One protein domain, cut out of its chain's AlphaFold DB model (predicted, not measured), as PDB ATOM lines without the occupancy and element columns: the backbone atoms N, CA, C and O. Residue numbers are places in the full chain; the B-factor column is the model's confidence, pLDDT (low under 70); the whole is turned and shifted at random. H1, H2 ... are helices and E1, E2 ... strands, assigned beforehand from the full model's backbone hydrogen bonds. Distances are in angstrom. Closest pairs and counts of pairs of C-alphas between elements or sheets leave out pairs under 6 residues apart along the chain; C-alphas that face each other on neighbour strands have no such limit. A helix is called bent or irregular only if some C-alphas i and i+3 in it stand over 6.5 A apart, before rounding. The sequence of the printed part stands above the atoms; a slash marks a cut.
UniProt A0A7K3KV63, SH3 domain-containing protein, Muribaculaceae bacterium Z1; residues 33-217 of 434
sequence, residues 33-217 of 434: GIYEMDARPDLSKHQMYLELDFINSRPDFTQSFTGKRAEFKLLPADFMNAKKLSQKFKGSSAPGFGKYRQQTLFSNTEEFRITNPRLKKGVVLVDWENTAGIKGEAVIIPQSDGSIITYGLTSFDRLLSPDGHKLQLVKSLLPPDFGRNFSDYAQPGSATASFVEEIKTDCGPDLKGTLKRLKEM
ATOM      1  N   GLY A  33      -5.298  34.408  82.572       91.44
ATOM      2  CA  GLY A  33      -6.002  33.912  81.401       91.44
ATOM      3  C   GLY A  33      -6.942  34.935  80.775       91.44
ATOM      4  O   GLY A  33      -7.300  35.950  81.374       91.44
ATOM      5  N   ILE A  34      -7.341  34.638  79.544       95.75
ATOM      6  CA  ILE A  34      -8.445  35.292  78.849       95.75
ATOM      7  C   ILE A  34      -9.625  34.331  78.878       95.75
ATOM      8  O   ILE A  34      -9.493  33.170  78.473       95.75
ATOM      9  N   TYR A  35     -10.757  34.836  79.344       97.94
ATOM     10  CA  TYR A  35     -11.985  34.089  79.524       97.94
ATOM     11  C   TYR A  35     -13.110  34.705  78.703       97.94
ATOM     12  O   TYR A  35     -13.268  35.927  78.657       97.94
ATOM     13  N   GLU A  36     -13.899  33.847  78.069       98.19
ATOM     14  CA  GLU A  36     -15.053  34.242  77.269       98.19
ATOM     15  C   GLU A  36     -16.300  33.480  77.706       98.19
ATOM     16  O   GLU A  36     -16.238  32.329  78.136       98.19
ATOM     17  N   MET A  37     -17.448  34.125  77.558       97.12
ATOM     18  CA  MET A  37     -18.758  33.535  77.788       97.12
ATOM     19  C   MET A  37     -19.732  34.093  76.759       97.12
ATOM     20  O   MET A  37     -19.816  35.307  76.594       97.12
ATOM     21  N   ASP A  38     -20.477  33.215  76.099       95.81
ATOM     22  CA  ASP A  38     -21.671  33.554  75.330       95.81
ATOM     23  C   ASP A  38     -22.739  32.509  75.685       95.81
ATOM     24  O   ASP A  38     -22.656  31.361  75.251       95.81
ATOM     25  N   ALA A  39     -23.667  32.879  76.568       89.62
ATOM     26  CA  ALA A  39     -24.668  31.986  77.143       89.62
ATOM     27  C   ALA A  39     -26.086  32.559  76.982       89.62
ATOM     28  O   ALA A  39     -26.272  33.777  76.941       89.62
ATOM     29  N   ARG A  40     -27.086  31.672  76.911       87.19
ATOM     30  CA  ARG A  40     -28.521  32.013  76.939       87.19
ATOM     31  C   ARG A  40     -29.300  31.098  77.894       87.19
ATOM     32  O   ARG A  40     -30.007  30.215  77.422       87.19
ATOM     33  N   PRO A  41     -29.110  31.235  79.212       68.81
ATOM     34  CA  PRO A  41     -29.720  30.330  80.184       68.81
ATOM     35  C   PRO A  41     -31.199  30.637  80.494       68.81
ATOM     36  O   PRO A  41     -31.893  29.758  80.984       68.81
ATOM     37  N   ASP A  42     -31.680  31.848  80.212       67.38
ATOM     38  CA  ASP A  42     -32.962  32.400  80.690       67.38
ATOM     39  C   ASP A  42     -33.659  33.281  79.627       67.38
ATOM     40  O   ASP A  42     -34.263  34.304  79.946       67.38
ATOM     41  N   LEU A  43     -33.506  32.955  78.334       69.31
ATOM     42  CA  LEU A  43     -33.901  33.795  77.180       69.31
ATOM     43  C   LEU A  43     -33.185  35.163  77.101       69.31
ATOM     44  O   LEU A  43     -33.264  35.850  76.077       69.31
ATOM     45  N   SER A  44     -32.404  35.533  78.117       76.81
ATOM     46  CA  SER A  44     -31.436  36.619  78.071       76.81
ATOM     47  C   SER A  44     -30.117  36.114  77.500       76.81
ATOM     48  O   SER A  44     -29.649  35.018  77.794       76.81
ATOM     49  N   LYS A  45     -29.452  36.928  76.681       90.38
ATOM     50  CA  LYS A  45     -28.098  36.650  76.203       90.38
ATOM     51  C   LYS A  45     -27.070  37.271  77.143       90.38
ATOM     52  O   LYS A  45     -26.986  38.493  77.232       90.38
ATOM     53  N   HIS A  46     -26.259  36.437  77.780       94.00
ATOM     54  CA  HIS A  46     -25.187  36.821  78.692       94.00
ATOM     55  C   HIS A  46     -23.853  36.663  77.968       94.00
ATOM     56  O   HIS A  46     -23.454  35.560  77.595       94.00
ATOM     57  N   GLN A  47     -23.148  37.769  77.747       97.12
ATOM     58  CA  GLN A  47     -21.869  37.775  77.049       97.12
ATOM     59  C   GLN A  47     -20.796  38.447  77.889       97.12
ATOM     60  O   GLN A  47     -20.975  39.579  78.338       97.12
ATOM     61  N   MET A  48     -19.659  37.783  78.067       98.00
ATOM     62  CA  MET A  48     -18.563  38.316  78.864       98.00
ATOM     63  C   MET A  48     -17.216  38.063  78.217       98.00
ATOM     64  O   MET A  48     -16.926  36.959  77.771       98.00
ATOM     65  N   TYR A  49     -16.388  39.098  78.240       98.25
ATOM     66  CA  TYR A  49     -14.958  39.012  78.005       98.25
ATOM     67  C   TYR A  49     -14.243  39.438  79.282       98.25
ATOM     68  O   TYR A  49     -14.513  40.528  79.795       98.25
ATOM     69  N   LEU A  50     -13.346  38.600  79.790       98.38
ATOM     70  CA  LEU A  50     -12.611  38.861  81.021       98.38
ATOM     71  C   LEU A  50     -11.130  38.517  80.843       98.38
ATOM     72  O   LEU A  50     -10.776  37.377  80.560       98.38
ATOM     73  N   GLU A  51     -10.257  39.502  81.048       96.12
ATOM     74  CA  GLU A  51      -8.811  39.301  81.134       96.12
ATOM     75  C   GLU A  51      -8.383  39.335  82.599       96.12
ATOM     76  O   GLU A  51      -8.619  40.331  83.285       96.12
ATOM     77  N   LEU A  52      -7.717  38.278  83.064       95.00
ATOM     78  CA  LEU A  52      -7.096  38.206  84.386       95.00
ATOM     79  C   LEU A  52      -5.603  37.928  84.223       95.00
ATOM     80  O   LEU A  52      -5.215  37.053  83.455       95.00
ATOM     81  N   ASP A  53      -4.760  38.643  84.957       88.94
ATOM     82  CA  ASP A  53      -3.360  38.274  85.173       88.94
ATOM     83  C   ASP A  53      -2.925  38.789  86.545       88.94
ATOM     84  O   ASP A  53      -2.531  39.945  86.716       88.94
ATOM     85  N   PHE A  54      -3.032  37.916  87.547       87.25
ATOM     86  CA  PHE A  54      -2.686  38.244  88.931       87.25
ATOM     87  C   PHE A  54      -1.177  38.178  89.208       87.25
ATOM     88  O   PHE A  54      -0.758  38.385  90.346       87.25
ATOM     89  N   ILE A  55      -0.364  37.932  88.175       79.50
ATOM     90  CA  ILE A  55       1.100  37.914  88.245       79.50
ATOM     91  C   ILE A  55       1.657  39.222  87.674       79.50
ATOM     92  O   ILE A  55       2.441  39.899  88.335       79.50
ATOM     93  N   ASN A  56       1.234  39.595  86.463       78.56
ATOM     94  CA  ASN A  56       1.831  40.693  85.696       78.56
ATOM     95  C   ASN A  56       0.895  41.889  85.478       78.56
ATOM     96  O   ASN A  56       1.351  42.923  84.992       78.56
ATOM     97  N   SER A  57      -0.387  41.785  85.850       81.94
ATOM     98  CA  SER A  57      -1.448  42.721  85.447       81.94
ATOM     99  C   SER A  57      -1.687  42.767  83.928       81.94
ATOM    100  O   SER A  57      -0.920  42.266  83.109       81.94
ATOM    101  N   ARG A  58      -2.806  43.375  83.538       87.06
ATOM    102  CA  ARG A  58      -3.257  43.560  82.158       87.06
ATOM    103  C   ARG A  58      -3.383  45.047  81.847       87.06
ATOM    104  O   ARG A  58      -3.725  45.809  82.752       87.06
ATOM    105  N   PRO A  59      -3.108  45.490  80.613       86.81
ATOM    106  CA  PRO A  59      -3.475  46.831  80.177       86.81
ATOM    107  C   PRO A  59      -5.000  46.942  79.992       86.81
ATOM    108  O   PRO A  59      -5.677  45.944  79.750       86.81
ATOM    109  N   ASP A  60      -5.546  48.152  80.114       92.38
ATOM    110  CA  ASP A  60      -6.976  48.391  79.895       92.38
ATOM    111  C   ASP A  60      -7.397  48.212  78.423       92.38
ATOM    112  O   ASP A  60      -6.576  48.233  77.500       92.38
ATOM    113  N   PHE A  61      -8.706  48.109  78.179       92.88
ATOM    114  CA  PHE A  61      -9.231  47.811  76.846       92.88
ATOM    115  C   PHE A  61      -8.876  48.834  75.760       92.88
ATOM    116  O   PHE A  61      -8.838  48.457  74.593       92.88
ATOM    117  N   THR A  62      -8.581  50.096  76.092       88.94
ATOM    118  CA  THR A  62      -8.152  51.090  75.088       88.94
ATOM    119  C   THR A  62      -6.745  50.829  74.548       88.94
ATOM    120  O   THR A  62      -6.391  51.336  73.483       88.94
ATOM    121  N   GLN A  63      -5.953  50.040  75.274       89.56
ATOM    122  CA  GLN A  63      -4.619  49.597  74.888       89.56
ATOM    123  C   GLN A  63      -4.654  48.180  74.294       89.56
ATOM    124  O   GLN A  63      -3.934  47.914  73.333       89.56
ATOM    125  N   SER A  64      -5.515  47.295  74.818       86.69
ATOM    126  CA  SER A  64      -5.697  45.930  74.293       86.69
ATOM    127  C   SER A  64      -6.442  45.894  72.953       86.69
ATOM    128  O   SER A  64      -6.091  45.113  72.071       86.69
ATOM    129  N   PHE A  65      -7.456  46.748  72.768       90.38
ATOM    130  CA  PHE A  65      -8.305  46.774  71.577       90.38
ATOM    131  C   PHE A  65      -8.223  48.123  70.864       90.38
ATOM    132  O   PHE A  65      -8.636  49.157  71.383       90.38
ATOM    133  N   THR A  66      -7.751  48.107  69.618       86.62
ATOM    134  CA  THR A  66      -7.567  49.320  68.798       86.62
ATOM    135  C   THR A  66      -8.487  49.372  67.571       86.62
ATOM    136  O   THR A  66      -8.701  50.438  66.988       86.62
ATOM    137  N   GLY A  67      -9.073  48.232  67.183       82.81
ATOM    138  CA  GLY A  67      -9.937  48.074  66.011       82.81
ATOM    139  C   GLY A  67     -11.444  48.118  66.305       82.81
ATOM    140  O   GLY A  67     -11.897  48.119  67.446       82.81
ATOM    141  N   LYS A  68     -12.259  48.142  65.240       80.50
ATOM    142  CA  LYS A  68     -13.734  48.036  65.342       80.50
ATOM    143  C   LYS A  68     -14.233  46.602  65.551       80.50
ATOM    144  O   LYS A  68     -15.398  46.430  65.900       80.50
ATOM    145  N   ARG A  69     -13.394  45.617  65.237       85.75
ATOM    146  CA  ARG A  69     -13.659  44.187  65.373       85.75
ATOM    147  C   ARG A  69     -12.452  43.526  66.022       85.75
ATOM    148  O   ARG A  69     -11.331  43.986  65.795       85.75
ATOM    149  N   ALA A  70     -12.703  42.471  66.777       88.06
ATOM    150  CA  ALA A  70     -11.699  41.637  67.415       88.06
ATOM    151  C   ALA A  70     -11.963  40.159  67.100       88.06
ATOM    152  O   ALA A  70     -13.074  39.781  66.728       88.06
ATOM    153  N   GLU A  71     -10.918  39.347  67.219       89.44
ATOM    154  CA  GLU A  71     -11.018  37.896  67.107       89.44
ATOM    155  C   GLU A  71     -11.360  37.318  68.480       89.44
ATOM    156  O   GLU A  71     -10.655  37.568  69.457       89.44
ATOM    157  N   PHE A  72     -12.451  36.561  68.534       94.25
ATOM    158  CA  PHE A  72     -12.937  35.878  69.728       94.25
ATOM    159  C   PHE A  72     -13.259  34.432  69.386       94.25
ATOM    160  O   PHE A  72     -13.518  34.106  68.224       94.25
ATOM    161  N   LYS A  73     -13.248  33.563  70.397       94.00
ATOM    162  CA  LYS A  73     -13.591  32.150  70.213       94.00
ATOM    163  C   LYS A  73     -15.096  31.911  70.322       94.00
ATOM    164  O   LYS A  73     -15.633  31.107  69.568       94.00
ATOM    165  N   LEU A  74     -15.748  32.582  71.267       94.75
ATOM    166  CA  LEU A  74     -17.168  32.424  71.585       94.75
ATOM    167  C   LEU A  74     -17.975  33.683  71.262       94.75
ATOM    168  O   LEU A  74     -19.136  33.597  70.876       94.75
ATOM    169  N   LEU A  75     -17.372  34.860  71.432       96.31
ATOM    170  CA  LEU A  75     -18.069  36.137  71.304       96.31
ATOM    171  C   LEU A  75     -18.181  36.605  69.841       96.31
ATOM    172  O   LEU A  75     -17.330  36.290  69.007       96.31
ATOM    173  N   PRO A  76     -19.185  37.434  69.503       92.50
ATOM    174  CA  PRO A  76     -19.267  38.040  68.182       92.50
ATOM    175  C   PRO A  76     -18.118  39.034  67.973       92.50
ATOM    176  O   PRO A  76     -17.738  39.775  68.881       92.50
ATOM    177  N   ALA A  77     -17.600  39.103  66.746       91.38
ATOM    178  CA  ALA A  77     -16.414  39.900  66.415       91.38
ATOM    179  C   ALA A  77     -16.550  41.404  66.723       91.38
ATOM    180  O   ALA A  77     -15.552  42.112  66.825       91.38
ATOM    181  N   ASP A  78     -17.770  41.925  66.846       88.31
ATOM    182  CA  ASP A  78     -18.055  43.326  67.160       88.31
ATOM    183  C   ASP A  78     -18.310  43.598  68.656       88.31
ATOM    184  O   ASP A  78     -18.580  44.744  69.028       88.31
ATOM    185  N   PHE A  79     -18.195  42.581  69.523       93.56
ATOM    186  CA  PHE A  79     -18.381  42.699  70.975       93.56
ATOM    187  C   PHE A  79     -17.465  43.773  71.591       93.56
ATOM    188  O   PHE A  79     -17.909  44.650  72.350       93.56
ATOM    189  N   MET A  80     -16.189  43.757  71.192       91.75
ATOM    190  CA  MET A  80     -15.224  44.820  71.469       91.75
ATOM    191  C   MET A  80     -15.075  45.728  70.254       91.75
ATOM    192  O   MET A  80     -14.314  45.465  69.327       91.75
ATOM    193  N   ASN A  81     -15.793  46.848  70.285       87.62
ATOM    194  CA  ASN A  81     -15.606  47.936  69.339       87.62
ATOM    195  C   ASN A  81     -14.870  49.077  70.038       87.62
ATOM    196  O   ASN A  81     -15.486  49.792  70.829       87.62
ATOM    197  N   ALA A  82     -13.588  49.282  69.712       82.81
ATOM    198  CA  ALA A  82     -12.723  50.253  70.387       82.81
ATOM    199  C   ALA A  82     -13.300  51.679  70.435       82.81
ATOM    200  O   ALA A  82     -13.072  52.418  71.387       82.81
ATOM    201  N   LYS A  83     -14.113  52.064  69.440       85.25
ATOM    202  CA  LYS A  83     -14.753  53.392  69.397       85.25
ATOM    203  C   LYS A  83     -15.895  53.563  70.400       85.25
ATOM    204  O   LYS A  83     -16.320  54.690  70.626       85.25
ATOM    205  N   LYS A  84     -16.431  52.461  70.925       86.12
ATOM    206  CA  LYS A  84     -17.528  52.435  71.900       86.12
ATOM    207  C   LYS A  84     -17.048  52.118  73.319       86.12
ATOM    208  O   LYS A  84     -17.875  52.120  74.221       86.12
ATOM    209  N   LEU A  85     -15.758  51.828  73.503       89.25
ATOM    210  CA  LEU A  85     -15.187  51.550  74.818       89.25
ATOM    211  C   LEU A  85     -15.069  52.829  75.639       89.25
ATOM    212  O   LEU A  85     -14.715  53.898  75.119       89.25
ATOM    213  N   SER A  86     -15.317  52.705  76.937       88.75
ATOM    214  CA  SER A  86     -15.138  53.810  77.863       88.75
ATOM    215  C   SER A  86     -13.680  54.257  77.920       88.75
ATOM    216  O   SER A  86     -12.744  53.472  77.798       88.75
ATOM    217  N   GLN A  87     -13.478  55.553  78.152       90.62
ATOM    218  CA  GLN A  87     -12.151  56.129  78.380       90.62
ATOM    219  C   GLN A  87     -11.805  56.222  79.877       90.62
ATOM    220  O   GLN A  87     -10.734  56.718  80.214       90.62
ATOM    221  N   LYS A  88     -12.685  55.756  80.781       93.12
ATOM    222  CA  LYS A  88     -12.501  55.867  82.242       93.12
ATOM    223  C   LYS A  88     -11.173  55.278  82.724       93.12
ATOM    224  O   LYS A  88     -10.536  55.865  83.594       93.12
ATOM    225  N   PHE A  89     -10.771  54.135  82.171       91.38
ATOM    226  CA  PHE A  89      -9.560  53.410  82.570       91.38
ATOM    227  C   PHE A  89      -8.385  53.607  81.607       91.38
ATOM    228  O   PHE A  89      -7.391  52.895  81.717       91.38
ATOM    229  N   LYS A  90      -8.491  54.555  80.669       93.00
ATOM    230  CA  LYS A  90      -7.531  54.731  79.580       93.00
ATOM    231  C   LYS A  90      -6.099  54.902  80.088       93.00
ATOM    232  O   LYS A  90      -5.821  55.809  80.872       93.00
ATOM    233  N   GLY A  91      -5.187  54.094  79.556       89.62
ATOM    234  CA  GLY A  91      -3.760  54.154  79.867       89.62
ATOM    235  C   GLY A  91      -3.390  53.498  81.197       89.62
ATOM    236  O   GLY A  91      -2.277  53.704  81.674       89.62
ATOM    237  N   SER A  92      -4.302  52.742  81.817       90.75
ATOM    238  CA  SER A  92      -4.048  52.074  83.096       90.75
ATOM    239  C   SER A  92      -3.732  50.590  82.924       90.75
ATOM    240  O   SER A  92      -3.997  49.988  81.882       90.75
ATOM    241  N   SER A  93      -3.154  49.998  83.967       89.81
ATOM    242  CA  SER A  93      -3.007  48.553  84.112       89.81
ATOM    243  C   SER A  93      -3.598  48.090  85.442       89.81
ATOM    244  O   SER A  93      -3.673  48.858  86.406       89.81
ATOM    245  N   ALA A  94      -4.070  46.846  85.480       89.81
ATOM    246  CA  ALA A  94      -4.679  46.249  86.664       89.81
ATOM    247  C   ALA A  94      -4.662  44.718  86.608       89.81
ATOM    248  O   ALA A  94      -4.554  44.163  85.516       89.81
ATOM    249  N   PRO A  95      -4.840  44.026  87.746       91.81
ATOM    250  CA  PRO A  95      -4.952  42.567  87.792       91.81
ATOM    251  C   PRO A  95      -6.008  41.972  86.850       91.81
ATOM    252  O   PRO A  95      -5.865  40.829  86.425       91.81
ATOM    253  N   GLY A  96      -7.049  42.726  86.488       95.88
ATOM    254  CA  GLY A  96      -7.939  42.317  85.411       95.88
ATOM    255  C   GLY A  96      -8.843  43.418  84.873       95.88
ATOM    256  O   GLY A  96      -9.035  44.458  85.508       95.88
ATOM    257  N   PHE A  97      -9.422  43.158  83.706       97.75
ATOM    258  CA  PHE A  97     -10.429  43.996  83.060       97.75
ATOM    259  C   PHE A  97     -11.521  43.117  82.464       97.75
ATOM    260  O   PHE A  97     -11.233  42.097  81.840       97.75
ATOM    261  N   GLY A  98     -12.774  43.521  82.647       97.69
ATOM    262  CA  GLY A  98     -13.936  42.790  82.161       97.69
ATOM    263  C   GLY A  98     -14.924  43.693  81.438       97.69
ATOM    264  O   GLY A  98     -15.106  44.859  81.792       97.69
ATOM    265  N   LYS A  99     -15.552  43.143  80.401       97.56
ATOM    266  CA  LYS A  99     -16.741  43.709  79.776       97.56
ATOM    267  C   LYS A  99     -17.824  42.657  79.773       97.56
ATOM    268  O   LYS A  99     -17.633  41.565  79.238       97.56
ATOM    269  N   TYR A 100     -18.964  43.026  80.322       97.56
ATOM    270  CA  TYR A 100     -20.146  42.197  80.381       97.56
ATOM    271  C   TYR A 100     -21.288  42.875  79.627       97.56
ATOM    272  O   TYR A 100     -21.462  44.092  79.712       97.56
ATOM    273  N   ARG A 101     -22.047  42.097  78.857       94.75
ATOM    274  CA  ARG A 101     -23.229  42.545  78.127       94.75
ATOM    275  C   ARG A 101     -24.353  41.544  78.332       94.75
ATOM    276  O   ARG A 101     -24.244  40.404  77.892       94.75
ATOM    277  N   GLN A 102     -25.437  42.020  78.921       91.25
ATOM    278  CA  GLN A 102     -26.704  41.310  78.997       91.25
ATOM    279  C   GLN A 102     -27.628  41.857  77.898       91.25
ATOM    280  O   GLN A 102     -27.670  43.070  77.662       91.25
ATOM    281  N   GLN A 103     -28.294  40.977  77.150       82.62
ATOM    282  CA  GLN A 103     -29.235  41.358  76.093       82.62
ATOM    283  C   GLN A 103     -30.557  40.620  76.264       82.62
ATOM    284  O   GLN A 103     -30.604  39.400  76.164       82.62
ATOM    285  N   THR A 104     -31.625  41.382  76.452       77.31
ATOM    286  CA  THR A 104     -33.018  40.924  76.333       77.31
ATOM    287  C   THR A 104     -33.685  41.769  75.247       77.31
ATOM    288  O   THR A 104     -33.165  41.853  74.135       77.31
ATOM    289  N   LEU A 105     -34.767  42.482  75.574       67.94
ATOM    290  CA  LEU A 105     -35.344  43.529  74.735       67.94
ATOM    291  C   LEU A 105     -34.416  44.754  74.636       67.94
ATOM    292  O   LEU A 105     -34.372  45.433  73.611       67.94
ATOM    293  N   PHE A 106     -33.639  45.016  75.692       73.38
ATOM    294  CA  PHE A 106     -32.615  46.060  75.744       73.38
ATOM    295  C   PHE A 106     -31.246  45.451  76.043       73.38
ATOM    296  O   PHE A 106     -31.142  44.341  76.564       73.38
ATOM    297  N   SER A 107     -30.179  46.179  75.702       82.44
ATOM    298  CA  SER A 107     -28.814  45.750  76.000       82.44
ATOM    299  C   SER A 107     -28.230  46.570  77.141       82.44
ATOM    300  O   SER A 107     -28.020  47.774  76.999       82.44
ATOM    301  N   ASN A 108     -27.909  45.889  78.235       86.00
ATOM    302  CA  ASN A 108     -27.172  46.437  79.365       86.00
ATOM    303  C   ASN A 108     -25.705  46.044  79.214       86.00
ATOM    304  O   ASN A 108     -25.392  44.894  78.917       86.00
ATOM    305  N   THR A 109     -24.788  46.997  79.345       92.50
ATOM    306  CA  THR A 109     -23.350  46.737  79.207       92.50
ATOM    307  C   THR A 109     -22.602  47.403  80.341       92.50
ATOM    308  O   THR A 109     -22.836  48.573  80.631       92.50
ATOM    309  N   GLU A 110     -21.666  46.674  80.933       94.88
ATOM    310  CA  GLU A 110     -20.788  47.184  81.971       94.88
ATOM    311  C   GLU A 110     -19.334  46.837  81.652       94.88
ATOM    312  O   GLU A 110     -19.001  45.717  81.268       94.88
ATOM    313  N   GLU A 111     -18.465  47.830  81.802       96.88
ATOM    314  CA  GLU A 111     -17.015  47.689  81.715       96.88
ATOM    315  C   GLU A 111     -16.442  47.973  83.102       96.88
ATOM    316  O   GLU A 111     -16.831  48.953  83.751       96.88
ATOM    317  N   PHE A 112     -15.526  47.128  83.561       97.75
ATOM    318  CA  PHE A 112     -14.982  47.196  84.910       97.75
ATOM    319  C   PHE A 112     -13.525  46.749  84.973       97.75
ATOM    320  O   PHE A 112     -13.017  46.019  84.120       97.75
ATOM    321  N   ARG A 113     -12.854  47.212  86.022       97.56
ATOM    322  CA  ARG A 113     -11.475  46.886  86.372       97.56
ATOM    323  C   ARG A 113     -11.465  46.092  87.672       97.56
ATOM    324  O   ARG A 113     -12.120  46.495  88.629       97.56
ATOM    325  N   ILE A 114     -10.692  45.013  87.709       97.81
ATOM    326  CA  ILE A 114     -10.494  44.143  88.872       97.81
ATOM    327  C   ILE A 114      -9.174  44.491  89.557       97.81
ATOM    328  O   ILE A 114      -8.153  44.708  88.904       97.81
ATOM    329  N   THR A 115      -9.194  44.535  90.884       92.62
ATOM    330  CA  THR A 115      -8.070  44.926  91.735       92.62
ATOM    331  C   THR A 115      -8.012  44.088  93.011       92.62
ATOM    332  O   THR A 115      -8.968  43.400  93.360       92.62
ATOM    333  N   ASN A 116      -6.874  44.166  93.707       90.31
ATOM    334  CA  ASN A 116      -6.682  43.599  95.043       90.31
ATOM    335  C   ASN A 116      -7.062  42.102  95.162       90.31
ATOM    336  O   ASN A 116      -7.897  41.753  95.997       90.31
ATOM    337  N   PRO A 117      -6.502  41.209  94.323       90.25
ATOM    338  CA  PRO A 117      -6.828  39.791  94.383       90.25
ATOM    339  C   PRO A 117      -6.249  39.145  95.649       90.25
ATOM    340  O   PRO A 117      -5.082  39.342  95.989       90.25
ATOM    341  N   ARG A 118      -7.077  38.368  96.350       88.88
ATOM    342  CA  ARG A 118      -6.766  37.737  97.639       88.88
ATOM    343  C   ARG A 118      -7.144  36.262  97.594       88.88
ATOM    344  O   ARG A 118      -8.315  35.927  97.426       88.88
ATOM    345  N   LEU A 119      -6.164  35.372  97.743       84.81
ATOM    346  CA  LEU A 119      -6.395  33.927  97.742       84.81
ATOM    347  C   LEU A 119      -6.983  33.477  99.084       84.81
ATOM    348  O   LEU A 119      -6.365  33.658 100.133       84.81
ATOM    349  N   LYS A 120      -8.150  32.834  99.039       83.94
ATOM    350  CA  LYS A 120      -8.858  32.281 100.197       83.94
ATOM    351  C   LYS A 120      -9.150  30.804  99.940       83.94
ATOM    352  O   LYS A 120     -10.102  30.484  99.243       83.94
ATOM    353  N   LYS A 121      -8.313  29.902 100.466       78.12
ATOM    354  CA  LYS A 121      -8.493  28.434 100.391       78.12
ATOM    355  C   LYS A 121      -9.013  27.925  99.024       78.12
ATOM    356  O   LYS A 121     -10.004  27.214  98.965       78.12
ATOM    357  N   GLY A 122      -8.351  28.287  97.924       78.69
ATOM    358  CA  GLY A 122      -8.696  27.795  96.578       78.69
ATOM    359  C   GLY A 122      -9.668  28.666  95.769       78.69
ATOM    360  O   GLY A 122      -9.794  28.445  94.569       78.69
ATOM    361  N   VAL A 123     -10.280  29.700  96.359       88.62
ATOM    362  CA  VAL A 123     -11.012  30.753  95.621       88.62
ATOM    363  C   VAL A 123     -10.279  32.089  95.697       88.62
ATOM    364  O   VAL A 123      -9.445  32.299  96.582       88.62
ATOM    365  N   VAL A 124     -10.587  33.020  94.796       90.75
ATOM    366  CA  VAL A 124     -10.014  34.371  94.828       90.75
ATOM    367  C   VAL A 124     -11.092  35.389  95.134       90.75
ATOM    368  O   VAL A 124     -12.070  35.510  94.407       90.75
ATOM    369  N   LEU A 125     -10.885  36.159  96.194       94.12
ATOM    370  CA  LEU A 125     -11.670  37.347  96.479       94.12
ATOM    371  C   LEU A 125     -11.024  38.545  95.775       94.12
ATOM    372  O   LEU A 125      -9.814  38.744  95.887       94.12
ATOM    373  N   VAL A 126     -11.813  39.342  95.066       96.06
ATOM    374  CA  VAL A 126     -11.338  40.526  94.341       96.06
ATOM    375  C   VAL A 126     -12.223  41.736  94.611       96.06
ATOM    376  O   VAL A 126     -13.402  41.591  94.927       96.06
ATOM    377  N   ASP A 127     -11.663  42.927  94.414       97.12
ATOM    378  CA  ASP A 127     -12.418  44.180  94.381       97.12
ATOM    379  C   ASP A 127     -12.591  44.609  92.920       97.12
ATOM    380  O   ASP A 127     -11.685  44.415  92.103       97.12
ATOM    381  N   TRP A 128     -13.710  45.239  92.572       98.00
ATOM    382  CA  TRP A 128     -13.917  45.790  91.235       98.00
ATOM    383  C   TRP A 128     -14.482  47.210  91.268       98.00
ATOM    384  O   TRP A 128     -15.132  47.628  92.224       98.00
ATOM    385  N   GLU A 129     -14.213  47.962  90.203       96.88
ATOM    386  CA  GLU A 129     -14.765  49.295  89.949       96.88
ATOM    387  C   GLU A 129     -15.225  49.377  88.492       96.88
ATOM    388  O   GLU A 129     -14.477  48.988  87.590       96.88
ATOM    389  N   ASN A 130     -16.425  49.900  88.247       96.62
ATOM    390  CA  ASN A 130     -16.947  50.083  86.895       96.62
ATOM    391  C   ASN A 130     -16.730  51.496  86.343       96.62
ATOM    392  O   ASN A 130     -16.215  52.400  87.007       96.62
ATOM    393  N   THR A 131     -17.135  51.709  85.093       94.00
ATOM    394  CA  THR A 131     -16.942  53.000  84.417       94.00
ATOM    395  C   THR A 131     -17.713  54.167  85.042       94.00
ATOM    396  O   THR A 131     -17.277  55.313  84.906       94.00
ATOM    397  N   ALA A 132     -18.794  53.887  85.779       90.69
ATOM    398  CA  ALA A 132     -19.546  54.866  86.563       90.69
ATOM    399  C   ALA A 132     -18.911  55.161  87.939       90.69
ATOM    400  O   ALA A 132     -19.353  56.072  88.635       90.69
ATOM    401  N   GLY A 133     -17.854  54.438  88.328       91.56
ATOM    402  CA  GLY A 133     -17.201  54.565  89.633       91.56
ATOM    403  C   GLY A 133     -17.899  53.799  90.760       91.56
ATOM    404  O   GLY A 133     -17.521  53.962  91.921       91.56
ATOM    405  N   ILE A 134     -18.896  52.967  90.435       94.25
ATOM    406  CA  ILE A 134     -19.485  52.021  91.386       94.25
ATOM    407  C   ILE A 134     -18.438  50.955  91.684       94.25
ATOM    408  O   ILE A 134     -17.727  50.505  90.782       94.25
ATOM    409  N   LYS A 135     -18.340  50.580  92.959       95.62
ATOM    410  CA  LYS A 135     -17.390  49.591  93.452       95.62
ATOM    411  C   LYS A 135     -18.127  48.422  94.074       95.62
ATOM    412  O   LYS A 135     -19.160  48.620  94.713       95.62
ATOM    413  N   GLY A 136     -17.544  47.245  93.945       94.56
ATOM    414  CA  GLY A 136     -18.037  46.035  94.574       94.56
ATOM    415  C   GLY A 136     -16.917  45.041  94.811       94.56
ATOM    416  O   GLY A 136     -15.736  45.329  94.607       94.56
ATOM    417  N   GLU A 137     -17.310  43.865  95.265       95.88
ATOM    418  CA  GLU A 137     -16.414  42.753  95.541       95.88
ATOM    419  C   GLU A 137     -16.982  41.508  94.891       95.88
ATOM    420  O   GLU A 137     -18.198  41.340  94.823       95.88
ATOM    421  N   ALA A 138     -16.092  40.642  94.428       96.31
ATOM    422  CA  ALA A 138     -16.478  39.426  93.748       96.31
ATOM    423  C   ALA A 138     -15.631  38.242  94.193       96.31
ATOM    424  O   ALA A 138     -14.477  38.387  94.606       96.31
ATOM    425  N   VAL A 139     -16.212  37.057  94.065       95.50
ATOM    426  CA  VAL A 139     -15.520  35.784  94.233       95.50
ATOM    427  C   VAL A 139     -15.277  35.193  92.853       95.50
ATOM    428  O   VAL A 139     -16.194  35.112  92.039       95.50
ATOM    429  N   ILE A 140     -14.041  34.781  92.589       95.31
ATOM    430  CA  ILE A 140     -13.639  34.036  91.400       95.31
ATOM    431  C   ILE A 140     -13.305  32.616  91.836       95.31
ATOM    432  O   ILE A 140     -12.436  32.390  92.681       95.31
ATOM    433  N   ILE A 141     -14.004  31.664  91.235       91.31
ATOM    434  CA  ILE A 141     -13.945  30.248  91.560       91.31
ATOM    435  C   ILE A 141     -13.348  29.523  90.349       91.31
ATOM    436  O   ILE A 141     -14.019  29.415  89.318       91.31
ATOM    437  N   PRO A 142     -12.094  29.048  90.417       84.69
ATOM    438  CA  PRO A 142     -11.524  28.235  89.350       84.69
ATOM    439  C   PRO A 142     -12.245  26.895  89.242       84.69
ATOM    440  O   PRO A 142     -12.761  26.371  90.225       84.69
ATOM    441  N   GLN A 143     -12.280  26.338  88.040       82.31
ATOM    442  CA  GLN A 143     -12.792  25.000  87.769       82.31
ATOM    443  C   GLN A 143     -11.646  24.096  87.297       82.31
ATOM    444  O   GLN A 143     -10.607  24.567  86.827       82.31
ATOM    445  N   SER A 144     -11.834  22.783  87.415       73.94
ATOM    446  CA  SER A 144     -10.829  21.767  87.070       73.94
ATOM    447  C   SER A 144     -10.398  21.798  85.597       73.94
ATOM    448  O   SER A 144      -9.248  21.492  85.284       73.94
ATOM    449  N   ASP A 145     -11.283  22.223  84.694       76.19
ATOM    450  CA  ASP A 145     -11.019  22.373  83.256       76.19
ATOM    451  C   ASP A 145     -10.348  23.710  82.881       76.19
ATOM    452  O   ASP A 145     -10.202  24.035  81.702       76.19
ATOM    453  N   GLY A 146      -9.956  24.504  83.881       81.19
ATOM    454  CA  GLY A 146      -9.322  25.806  83.701       81.19
ATOM    455  C   GLY A 146     -10.296  26.958  83.460       81.19
ATOM    456  O   GLY A 146      -9.854  28.105  83.452       81.19
ATOM    457  N   SER A 147     -11.598  26.694  83.296       90.88
ATOM    458  CA  SER A 147     -12.628  27.739  83.304       90.88
ATOM    459  C   SER A 147     -12.788  28.357  84.697       90.88
ATOM    460  O   SER A 147     -12.206  27.894  85.680       90.88
ATOM    461  N   ILE A 148     -13.572  29.428  84.783       94.50
ATOM    462  CA  ILE A 148     -13.906  30.073  86.054       94.50
ATOM    463  C   ILE A 148     -15.408  30.323  86.149       94.50
ATOM    464  O   ILE A 148     -16.095  30.469  85.138       94.50
ATOM    465  N   ILE A 149     -15.892  30.414  87.378       93.69
ATOM    466  CA  ILE A 149     -17.207  30.943  87.727       93.69
ATOM    467  C   ILE A 149     -16.983  32.168  88.603       93.69
ATOM    468  O   ILE A 149     -16.036  32.216  89.392       93.69
ATOM    469  N   THR A 150     -17.838  33.169  88.458       95.50
ATOM    470  CA  THR A 150     -17.748  34.400  89.240       95.50
ATOM    471  C   THR A 150     -19.061  34.695  89.936       95.50
ATOM    472  O   THR A 150     -20.115  34.383  89.390       95.50
ATOM    473  N   TYR A 151     -18.990  35.326  91.104       95.12
ATOM    474  CA  TYR A 151     -20.152  35.858  91.810       95.12
ATOM    475  C   TYR A 151     -19.870  37.263  92.330       95.12
ATOM    476  O   TYR A 151     -18.786  37.514  92.857       95.12
ATOM    477  N   GLY A 152     -20.842  38.164  92.210       93.94
ATOM    478  CA  GLY A 152     -20.739  39.558  92.634       93.94
ATOM    479  C   GLY A 152     -20.007  40.463  91.653       93.94
ATOM    480  O   GLY A 152     -19.618  41.565  92.034       93.94
ATOM    481  N   LEU A 153     -19.776  40.019  90.413       92.50
ATOM    482  CA  LEU A 153     -19.244  40.895  89.368       92.50
ATOM    483  C   LEU A 153     -20.372  41.739  88.774       92.50
ATOM    484  O   LEU A 153     -21.453  41.225  88.509       92.50
ATOM    485  N   THR A 154     -20.066  43.002  88.462       93.31
ATOM    486  CA  THR A 154     -20.991  44.035  87.947       93.31
ATOM    487  C   THR A 154     -21.935  44.633  88.988       93.31
ATOM    488  O   THR A 154     -22.137  44.097  90.074       93.31
ATOM    489  N   SER A 155     -22.499  45.790  88.646       91.38
ATOM    490  CA  SER A 155     -23.474  46.506  89.470       91.38
ATOM    491  C   SER A 155     -24.916  46.034  89.274       91.38
ATOM    492  O   SER A 155     -25.821  46.574  89.908       91.38
ATOM    493  N   PHE A 156     -25.140  45.072  88.379       85.88
ATOM    494  CA  PHE A 156     -26.472  44.593  88.048       85.88
ATOM    495  C   PHE A 156     -27.053  43.705  89.145       85.88
ATOM    496  O   PHE A 156     -26.329  43.024  89.873       85.88
ATOM    497  N   ASP A 157     -28.384  43.680  89.217       81.31
ATOM    498  CA  ASP A 157     -29.090  42.686  90.017       81.31
ATOM    499  C   ASP A 157     -28.697  41.277  89.572       81.31
ATOM    500  O   ASP A 157     -28.395  41.029  88.401       81.31
ATOM    501  N   ARG A 158     -28.723  40.333  90.511       77.69
ATOM    502  CA  ARG A 158     -28.109  39.013  90.327       77.69
ATOM    503  C   ARG A 158     -28.643  38.240  89.125       77.69
ATOM    504  O   ARG A 158     -27.851  37.619  88.427       77.69
ATOM    505  N   LEU A 159     -29.939  38.365  88.833       76.88
ATOM    506  CA  LEU A 159     -30.583  37.754  87.662       76.88
ATOM    507  C   LEU A 159     -30.027  38.267  86.324       76.88
ATOM    508  O   LEU A 159     -30.062  37.560  85.331       76.88
ATOM    509  N   LEU A 160     -29.512  39.496  86.285       84.31
ATOM    510  CA  LEU A 160     -28.973  40.123  85.075       84.31
ATOM    511  C   LEU A 160     -27.443  40.089  85.029       84.31
ATOM    512  O   LEU A 160     -26.844  40.482  84.026       84.31
ATOM    513  N   SER A 161     -26.811  39.669  86.119       87.56
ATOM    514  CA  SER A 161     -25.363  39.630  86.304       87.56
ATOM    515  C   SER A 161     -24.743  38.377  85.655       87.56
ATOM    516  O   SER A 161     -25.463  37.472  85.236       87.56
ATOM    517  N   PRO A 162     -23.405  38.283  85.552       92.50
ATOM    518  CA  PRO A 162     -22.732  37.055  85.129       92.50
ATOM    519  C   PRO A 162     -22.654  35.975  86.230       92.50
ATOM    520  O   PRO A 162     -21.925  34.996  86.058       92.50
ATOM    521  N   ASP A 163     -23.332  36.161  87.366       91.44
ATOM    522  CA  ASP A 163     -23.233  35.280  88.530       91.44
ATOM    523  C   ASP A 163     -23.546  33.819  88.192       91.44
ATOM    524  O   ASP A 163     -24.562  33.498  87.583       91.44
ATOM    525  N   GLY A 164     -22.668  32.912  88.623       88.94
ATOM    526  CA  GLY A 164     -22.876  31.467  88.479       88.94
ATOM    527  C   GLY A 164     -22.663  30.922  87.065       88.94
ATOM    528  O   GLY A 164     -22.572  29.707  86.888       88.94
ATOM    529  N   HIS A 165     -22.505  31.780  86.057       91.19
ATOM    530  CA  HIS A 165     -22.195  31.329  84.708       91.19
ATOM    531  C   HIS A 165     -20.725  30.941  84.556       91.19
ATOM    532  O   HIS A 165     -19.820  31.476  85.201       91.19
ATOM    533  N   LYS A 166     -20.488  29.989  83.654       93.75
ATOM    534  CA  LYS A 166     -19.155  29.487  83.335       93.75
ATOM    535  C   LYS A 166     -18.491  30.379  82.290       93.75
ATOM    536  O   LYS A 166     -18.967  30.468  81.160       93.75
ATOM    537  N   LEU A 167     -17.344  30.959  82.633       97.00
ATOM    538  CA  LEU A 167     -16.478  31.644  81.683       97.00
ATOM    539  C   LEU A 167     -15.377  30.691  81.218       97.00
ATOM    540  O   LEU A 167     -14.514  30.271  81.996       97.00
ATOM    541  N   GLN A 168     -15.399  30.343  79.937       96.06
ATOM    542  CA  GLN A 168     -14.457  29.407  79.347       96.06
ATOM    543  C   GLN A 168     -13.084  30.054  79.176       96.06
ATOM    544  O   GLN A 168     -12.964  31.140  78.614       96.06
ATOM    545  N   LEU A 169     -12.031  29.349  79.592       94.12
ATOM    546  CA  LEU A 169     -10.661  29.740  79.287       94.12
ATOM    547  C   LEU A 169     -10.403  29.591  77.782       94.12
ATOM    548  O   LEU A 169     -10.446  28.485  77.239       94.12
ATOM    549  N   VAL A 170     -10.111  30.701  77.105       94.12
ATOM    550  CA  VAL A 170      -9.778  30.705  75.670       94.12
ATOM    551  C   VAL A 170      -8.278  30.813  75.423       94.12
ATOM    552  O   VAL A 170      -7.784  30.308  74.416       94.12
ATOM    553  N   LYS A 171      -7.540  31.428  76.353       90.25
ATOM    554  CA  LYS A 171      -6.081  31.546  76.297       90.25
ATOM    555  C   LYS A 171      -5.498  31.616  77.703       90.25
ATOM    556  O   LYS A 171      -5.806  32.549  78.438       90.25
ATOM    557  N   SER A 172      -4.620  30.677  78.050       85.69
ATOM    558  CA  SER A 172      -3.799  30.787  79.261       85.69
ATOM    559  C   SER A 172      -2.738  31.875  79.084       85.69
ATOM    560  O   SER A 172      -2.141  32.000  78.011       85.69
ATOM    561  N   LEU A 173      -2.526  32.672  80.130       85.19
ATOM    562  CA  LEU A 173      -1.460  33.675  80.212       85.19
ATOM    563  C   LEU A 173      -0.391  33.291  81.244       85.19
ATOM    564  O   LEU A 173       0.542  34.057  81.477       85.19
ATOM    565  N   LEU A 174      -0.509  32.107  81.851       80.31
ATOM    566  CA  LEU A 174       0.512  31.587  82.750       80.31
ATOM    567  C   LEU A 174       1.803  31.276  81.977       80.31
ATOM    568  O   LEU A 174       1.736  30.779  80.847       80.31
ATOM    569  N   PRO A 175       2.985  31.524  82.572       69.19
ATOM    570  CA  PRO A 175       4.246  31.066  82.006       69.19
ATOM    571  C   PRO A 175       4.228  29.542  81.779       69.19
ATOM    572  O   PRO A 175       3.748  28.818  82.653       69.19
ATOM    573  N   PRO A 176       4.779  29.033  80.660       62.16
ATOM    574  CA  PRO A 176       4.819  27.595  80.371       62.16
ATOM    575  C   PRO A 176       5.442  26.754  81.496       62.16
ATOM    576  O   PRO A 176       4.992  25.645  81.759       62.16
ATOM    577  N   ASP A 177       6.417  27.328  82.207       60.38
ATOM    578  CA  ASP A 177       7.162  26.672  83.286       60.38
ATOM    579  C   ASP A 177       6.648  27.038  84.692       60.38
ATOM    580  O   ASP A 177       7.338  26.814  85.685       60.38
ATOM    581  N   PHE A 178       5.445  27.617  84.820       62.94
ATOM    582  CA  PHE A 178       4.916  28.042  86.127       62.94
ATOM    583  C   PHE A 178       4.662  26.857  87.087       62.94
ATOM    584  O   PHE A 178       4.527  27.041  88.298       62.94
ATOM    585  N   GLY A 179       4.623  25.625  86.561       50.78
ATOM    586  CA  GLY A 179       4.661  24.373  87.329       50.78
ATOM    587  C   GLY A 179       3.410  24.052  88.157       50.78
ATOM    588  O   GLY A 179       3.362  22.995  88.779       50.78
ATOM    589  N   ARG A 180       2.410  24.944  88.185       58.22
ATOM    590  CA  ARG A 180       1.135  24.799  88.908       58.22
ATOM    591  C   ARG A 180       0.014  25.470  88.123       58.22
ATOM    592  O   ARG A 180       0.157  26.639  87.764       58.22
ATOM    593  N   ASN A 181      -1.105  24.780  87.916       61.69
ATOM    594  CA  ASN A 181      -2.322  25.401  87.399       61.69
ATOM    595  C   ASN A 181      -3.266  25.700  88.563       61.69
ATOM    596  O   ASN A 181      -3.451  24.884  89.460       61.69
ATOM    597  N   PHE A 182      -3.901  26.872  88.581       64.88
ATOM    598  CA  PHE A 182      -4.847  27.200  89.655       64.88
ATOM    599  C   PHE A 182      -6.078  26.278  89.674       64.88
ATOM    600  O   PHE A 182      -6.692  26.092  90.721       64.88
ATOM    601  N   SER A 183      -6.382  25.631  88.545       61.28
ATOM    602  CA  SER A 183      -7.372  24.556  88.452       61.28
ATOM    603  C   SER A 183      -7.009  23.317  89.279       61.28
ATOM    604  O   SER A 183      -7.916  22.570  89.635       61.28
ATOM    605  N   ASP A 184      -5.741  23.119  89.662       60.41
ATOM    606  CA  ASP A 184      -5.298  22.013  90.526       60.41
ATOM    607  C   ASP A 184      -5.943  22.091  91.926       60.41
ATOM    608  O   ASP A 184      -6.221  21.067  92.546       60.41
ATOM    609  N   TYR A 185      -6.264  23.303  92.402       59.44
ATOM    610  CA  TYR A 185      -6.976  23.536  93.672       59.44
ATOM    611  C   TYR A 185      -8.486  23.277  93.587       59.44
ATOM    612  O   TYR A 185      -9.149  23.181  94.622       59.44
ATOM    613  N   ALA A 186      -9.014  23.181  92.366       53.31
ATOM    614  CA  ALA A 186     -10.398  22.834  92.066       53.31
ATOM    615  C   ALA A 186     -10.549  21.359  91.654       53.31
ATOM    616  O   ALA A 186     -11.661  20.912  91.381       53.31
ATOM    617  N   GLN A 187      -9.454  20.586  91.592       58.09
ATOM    618  CA  GLN A 187      -9.540  19.159  91.291       58.09
ATOM    619  C   GLN A 187     -10.197  18.411  92.458       58.09
ATOM    620  O   GLN A 187      -9.811  18.630  93.616       58.09
ATOM    621  N   PRO A 188     -11.145  17.499  92.177       47.44
ATOM    622  CA  PRO A 188     -11.695  16.598  93.179       47.44
ATOM    623  C   PRO A 188     -10.581  15.845  93.920       47.44
ATOM    624  O   PRO A 188      -9.660  15.317  93.302       47.44
ATOM    625  N   GLY A 189     -10.652  15.810  95.253       46.28
ATOM    626  CA  GLY A 189      -9.627  15.188  96.102       46.28
ATOM    627  C   GLY A 189      -8.455  16.100  96.485       46.28
ATOM    628  O   GLY A 189      -7.628  15.703  97.305       46.28
ATOM    629  N   SER A 190      -8.388  17.333  95.967       58.00
ATOM    630  CA  SER A 190      -7.492  18.348  96.533       58.00
ATOM    631  C   SER A 190      -7.961  18.763  97.935       58.00
ATOM    632  O   SER A 190      -9.150  18.710  98.256       58.00
ATOM    633  N   ALA A 191      -7.031  19.230  98.775       56.59
ATOM    634  CA  ALA A 191      -7.329  19.642 100.151       56.59
ATOM    635  C   ALA A 191      -8.362  20.788 100.254       56.59
ATOM    636  O   ALA A 191      -8.898  21.031 101.332       56.59
ATOM    637  N   THR A 192      -8.623  21.504  99.155       66.94
ATOM    638  CA  THR A 192      -9.528  22.661  99.098       66.94
ATOM    639  C   THR A 192     -10.807  22.418  98.300       66.94
ATOM    640  O   THR A 192     -11.683  23.276  98.338       66.94
ATOM    641  N   ALA A 193     -10.963  21.276  97.619       66.12
ATOM    642  CA  ALA A 193     -12.086  21.030  96.706       66.12
ATOM    643  C   ALA A 193     -13.462  21.183  97.373       66.12
ATOM    644  O   ALA A 193     -14.340  21.849  96.833       66.12
ATOM    645  N   SER A 194     -13.635  20.626  98.576       67.88
ATOM    646  CA  SER A 194     -14.894  20.727  99.328       67.88
ATOM    647  C   SER A 194     -15.239  22.167  99.704       67.88
ATOM    648  O   SER A 194     -16.394  22.561  99.624       67.88
ATOM    649  N   PHE A 195     -14.233  22.968 100.063       73.62
ATOM    650  CA  PHE A 195     -14.419  24.380 100.383       73.62
ATOM    651  C   PHE A 195     -14.752  25.210  99.136       73.62
ATOM    652  O   PHE A 195     -15.581  26.111  99.194       73.62
ATOM    653  N   VAL A 196     -14.115  24.917  97.999       77.75
ATOM    654  CA  VAL A 196     -14.402  25.585  96.722       77.75
ATOM    655  C   VAL A 196     -15.851  25.329  96.293       77.75
ATOM    656  O   VAL A 196     -16.540  26.275  95.911       77.75
ATOM    657  N   GLU A 197     -16.335  24.090  96.421       76.12
ATOM    658  CA  GLU A 197     -17.736  23.750  96.137       76.12
ATOM    659  C   GLU A 197     -18.707  24.367  97.156       76.12
ATOM    660  O   GLU A 197     -19.717  24.931  96.751       76.12
ATOM    661  N   GLU A 198     -18.376  24.380  98.453       79.94
ATOM    662  CA  GLU A 198     -19.159  25.093  99.477       79.94
ATOM    663  C   GLU A 198     -19.328  26.577  99.116       79.94
ATOM    664  O   GLU A 198     -20.437  27.104  99.122       79.94
ATOM    665  N   ILE A 199     -18.243  27.259  98.733       82.75
ATOM    666  CA  ILE A 199     -18.295  28.672  98.333       82.75
ATOM    667  C   ILE A 199     -19.141  28.875  97.077       82.75
ATOM    668  O   ILE A 199     -19.850  29.876  96.977       82.75
ATOM    669  N   LYS A 200     -19.085  27.947  96.119       77.75
ATOM    670  CA  LYS A 200     -19.900  28.008  94.902       77.75
ATOM    671  C   LYS A 200     -21.388  27.877  95.219       77.75
ATOM    672  O   LYS A 200     -22.172  28.636  94.649       77.75
ATOM    673  N   THR A 201     -21.745  26.976  96.132       77.56
ATOM    674  CA  THR A 201     -23.117  26.783  96.611       77.56
ATOM    675  C   THR A 201     -23.599  27.991  97.407       77.56
ATOM    676  O   THR A 201     -24.659  28.517  97.094       77.56
ATOM    677  N   ASP A 202     -22.808  28.496  98.358       79.12
ATOM    678  CA  ASP A 202     -23.209  29.585  99.261       79.12
ATOM    679  C   ASP A 202     -23.334  30.944  98.553       79.12
ATOM    680  O   ASP A 202     -24.197  31.757  98.898       79.12
ATOM    681  N   CYS A 203     -22.510  31.205  97.528       79.31
ATOM    682  CA  CYS A 203     -22.620  32.439  96.750       79.31
ATOM    683  C   CYS A 203     -23.984  32.557  96.044       79.31
ATOM    684  O   CYS A 203     -24.471  33.670  95.846       79.31
ATOM    685  N   GLY A 204     -24.603  31.429  95.677       73.50
ATOM    686  CA  GLY A 204     -25.899  31.345  95.003       73.50
ATOM    687  C   GLY A 204     -27.051  31.985  95.794       73.50
ATOM    688  O   GLY A 204     -27.684  32.888  95.264       73.50
ATOM    689  N   PRO A 205     -27.319  31.605  97.049       75.75
ATOM    690  CA  PRO A 205     -28.362  32.203  97.880       75.75
ATOM    691  C   PRO A 205     -27.874  33.350  98.785       75.75
ATOM    692  O   PRO A 205     -28.649  34.267  99.049       75.75
ATOM    693  N   ASP A 206     -26.609  33.362  99.230       85.25
ATOM    694  CA  ASP A 206     -26.087  34.355 100.184       85.25
ATOM    695  C   ASP A 206     -24.665  34.834  99.842       85.25
ATOM    696  O   ASP A 206     -23.680  34.624 100.561       85.25
ATOM    697  N   LEU A 207     -24.553  35.570  98.735       86.62
ATOM    698  CA  LEU A 207     -23.299  36.215  98.342       86.62
ATOM    699  C   LEU A 207     -22.741  37.135  99.441       86.62
ATOM    700  O   LEU A 207     -21.534  37.159  99.687       86.62
ATOM    701  N   LYS A 208     -23.596  37.904 100.126       89.25
ATOM    702  CA  LYS A 208     -23.150  38.900 101.111       89.25
ATOM    703  C   LYS A 208     -22.554  38.235 102.353       89.25
ATOM    704  O   LYS A 208     -21.501  38.678 102.824       89.25
ATOM    705  N   GLY A 209     -23.198  37.195 102.880       88.81
ATOM    706  CA  GLY A 209     -22.665  36.397 103.981       88.81
ATOM    707  C   GLY A 209     -21.396  35.654 103.580       88.81
ATOM    708  O   GLY A 209     -20.410  35.701 104.319       88.81
ATOM    709  N   THR A 210     -21.353  35.095 102.368       87.38
ATOM    710  CA  THR A 210     -20.161  34.411 101.840       87.38
ATOM    711  C   THR A 210     -18.961  35.349 101.727       87.38
ATOM    712  O   THR A 210     -17.871  35.032 102.209       87.38
ATOM    713  N   LEU A 211     -19.150  36.548 101.164       89.56
ATOM    714  CA  LEU A 211     -18.111  37.579 101.090       89.56
ATOM    715  C   LEU A 211     -17.625  37.983 102.484       89.56
ATOM    716  O   LEU A 211     -16.422  38.136 102.694       89.56
ATOM    717  N   LYS A 212     -18.536  38.137 103.452       91.12
ATOM    718  CA  LYS A 212     -18.169  38.438 104.841       91.12
ATOM    719  C   LYS A 212     -17.302  37.321 105.436       91.12
ATOM    720  O   LYS A 212     -16.215  37.615 105.931       91.12
ATOM    721  N   ARG A 213     -17.727  36.058 105.304       88.81
ATOM    722  CA  ARG A 213     -16.983  34.875 105.769       88.81
ATOM    723  C   ARG A 213     -15.581  34.823 105.162       88.81
ATOM    724  O   ARG A 213     -14.598  34.681 105.883       88.81
ATOM    725  N   LEU A 214     -15.471  35.002 103.846       87.56
ATOM    726  CA  LEU A 214     -14.194  34.972 103.128       87.56
ATOM    727  C   LEU A 214     -13.227  36.080 103.564       87.56
ATOM    728  O   LEU A 214     -12.016  35.860 103.583       87.56
ATOM    729  N   LYS A 215     -13.728  37.267 103.916       89.81
ATOM    730  CA  LYS A 215     -12.884  38.369 104.411       89.81
ATOM    731  C   LYS A 215     -12.319  38.108 105.796       89.81
ATOM    732  O   LYS A 215     -11.186  38.499 106.059       89.81
ATOM    733  N   GLU A 216     -13.107  37.483 106.662       88.62
ATOM    734  CA  GLU A 216     -12.705  37.151 108.031       88.62
ATOM    735  C   GLU A 216     -11.654  36.027 108.062       88.62
ATOM    736  O   GLU A 216     -10.910  35.890 109.031       88.62
ATOM    737  N   MET A 217     -11.535  35.253 106.978       79.62
ATOM    738  CA  MET A 217     -10.491  34.243 106.824       79.62
ATOM    739  C   MET A 217      -9.120  34.871 106.533       79.62
ATOM    740  O   MET A 217      -9.033  35.840 105.773       79.62
TER     741      MET A 217
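AT A GLANCE: This is residues 33 to 217 of the 434 residues of the protein "SH3 domain-containing protein" of Muribaculaceae bacterium Z1 (UniProt A0A7K3KV63). Eight antiparallel strands, E1 to E8 in chain order, form a closed barrel, with the bent helix H3 packed outside it over E5 and E6. On the far side of the barrel from H3 lie the short helix H1 and the long unnamed stretch of residues 65 to 95, while the short helix H2 lies between E8 and H3 along the chain. The printed part has 185 residues, with eight named strands and three named helices in the order E1 E2 H1 E3 E4 E5 E6 E7 E8 H2 H3. Its class is mixed, helices and strands; it is compact, with a radius of gyration of the C-alphas of 15.8 A and spans of 46 by 40 by 28 A.

IN THESE COORDINATES: E1, residues 33 to 39, begins at C-alpha 33 (-6.002, 33.912, 81.401). E2 is residues 45 to 53, 26.4 A long, and H1 is residues 61 to 64. E3 is residues 96 to 103, 23.3 A, and E4, residues 107 to 120, is the longest strand at 34.1 A and bends by 76 degrees at residue 116. E5 is residues 123 to 130, E6 135 to 142, E7 148 to 151 and E8 166 to 172. H2 is residues 182 to 186. H3, residues 193 to 216, was assigned as one helix by its hydrogen bonds but is bent: C-alphas 205 and 208 are 9.1 A apart. Its arms are H3a, residues 193 to 205, 19.8 A, and H3b, residues 208 to 216, ending at C-alpha 216 (-12.705, 37.151, 108.031).

HOW THE PARTS SIT: E1 and E2 are an antiparallel hairpin at 174 degrees, with N 35 and O 50 2.8 A apart, within hydrogen-bond range. E3 to E8 form a meander, each strand the antiparallel neighbour of the one before; N 113 of E4 and O 129 of E5 are 2.9 A apart. E8 is staggered, pairing with E7 over residues 166 to 167 and with E1 over 168 to 172, where N 168 and O 36 are 2.8 A apart. H3b lies outside the barrel at a height over the sheet of 9.4 A; its closest C-alphas to E6 are Leu 211 and Val 139, 7.5 A. H3a and H3b only just touch, with 3 pairs of C-alphas within 8 A, the closest Cys 203 and Thr 210 at 6.0 A. Every O i to N i+4 pair is within range in H3b, 7 of 9 in H3a and 0 of 1 in H2, which has 2 of 2 O i to N i+3 pairs; H1 is too short for such a pair.

THE WHOLE: The C-alphas farthest apart, of Lys 83 and Gly 189, are 46.9 A apart. The printed part has no cut. The links H1 to E3 and E7 to E8 are long. The mean pLDDT of the printed part is 85.6; residues 41 to 43, 105 and 175 to 194 are under 70.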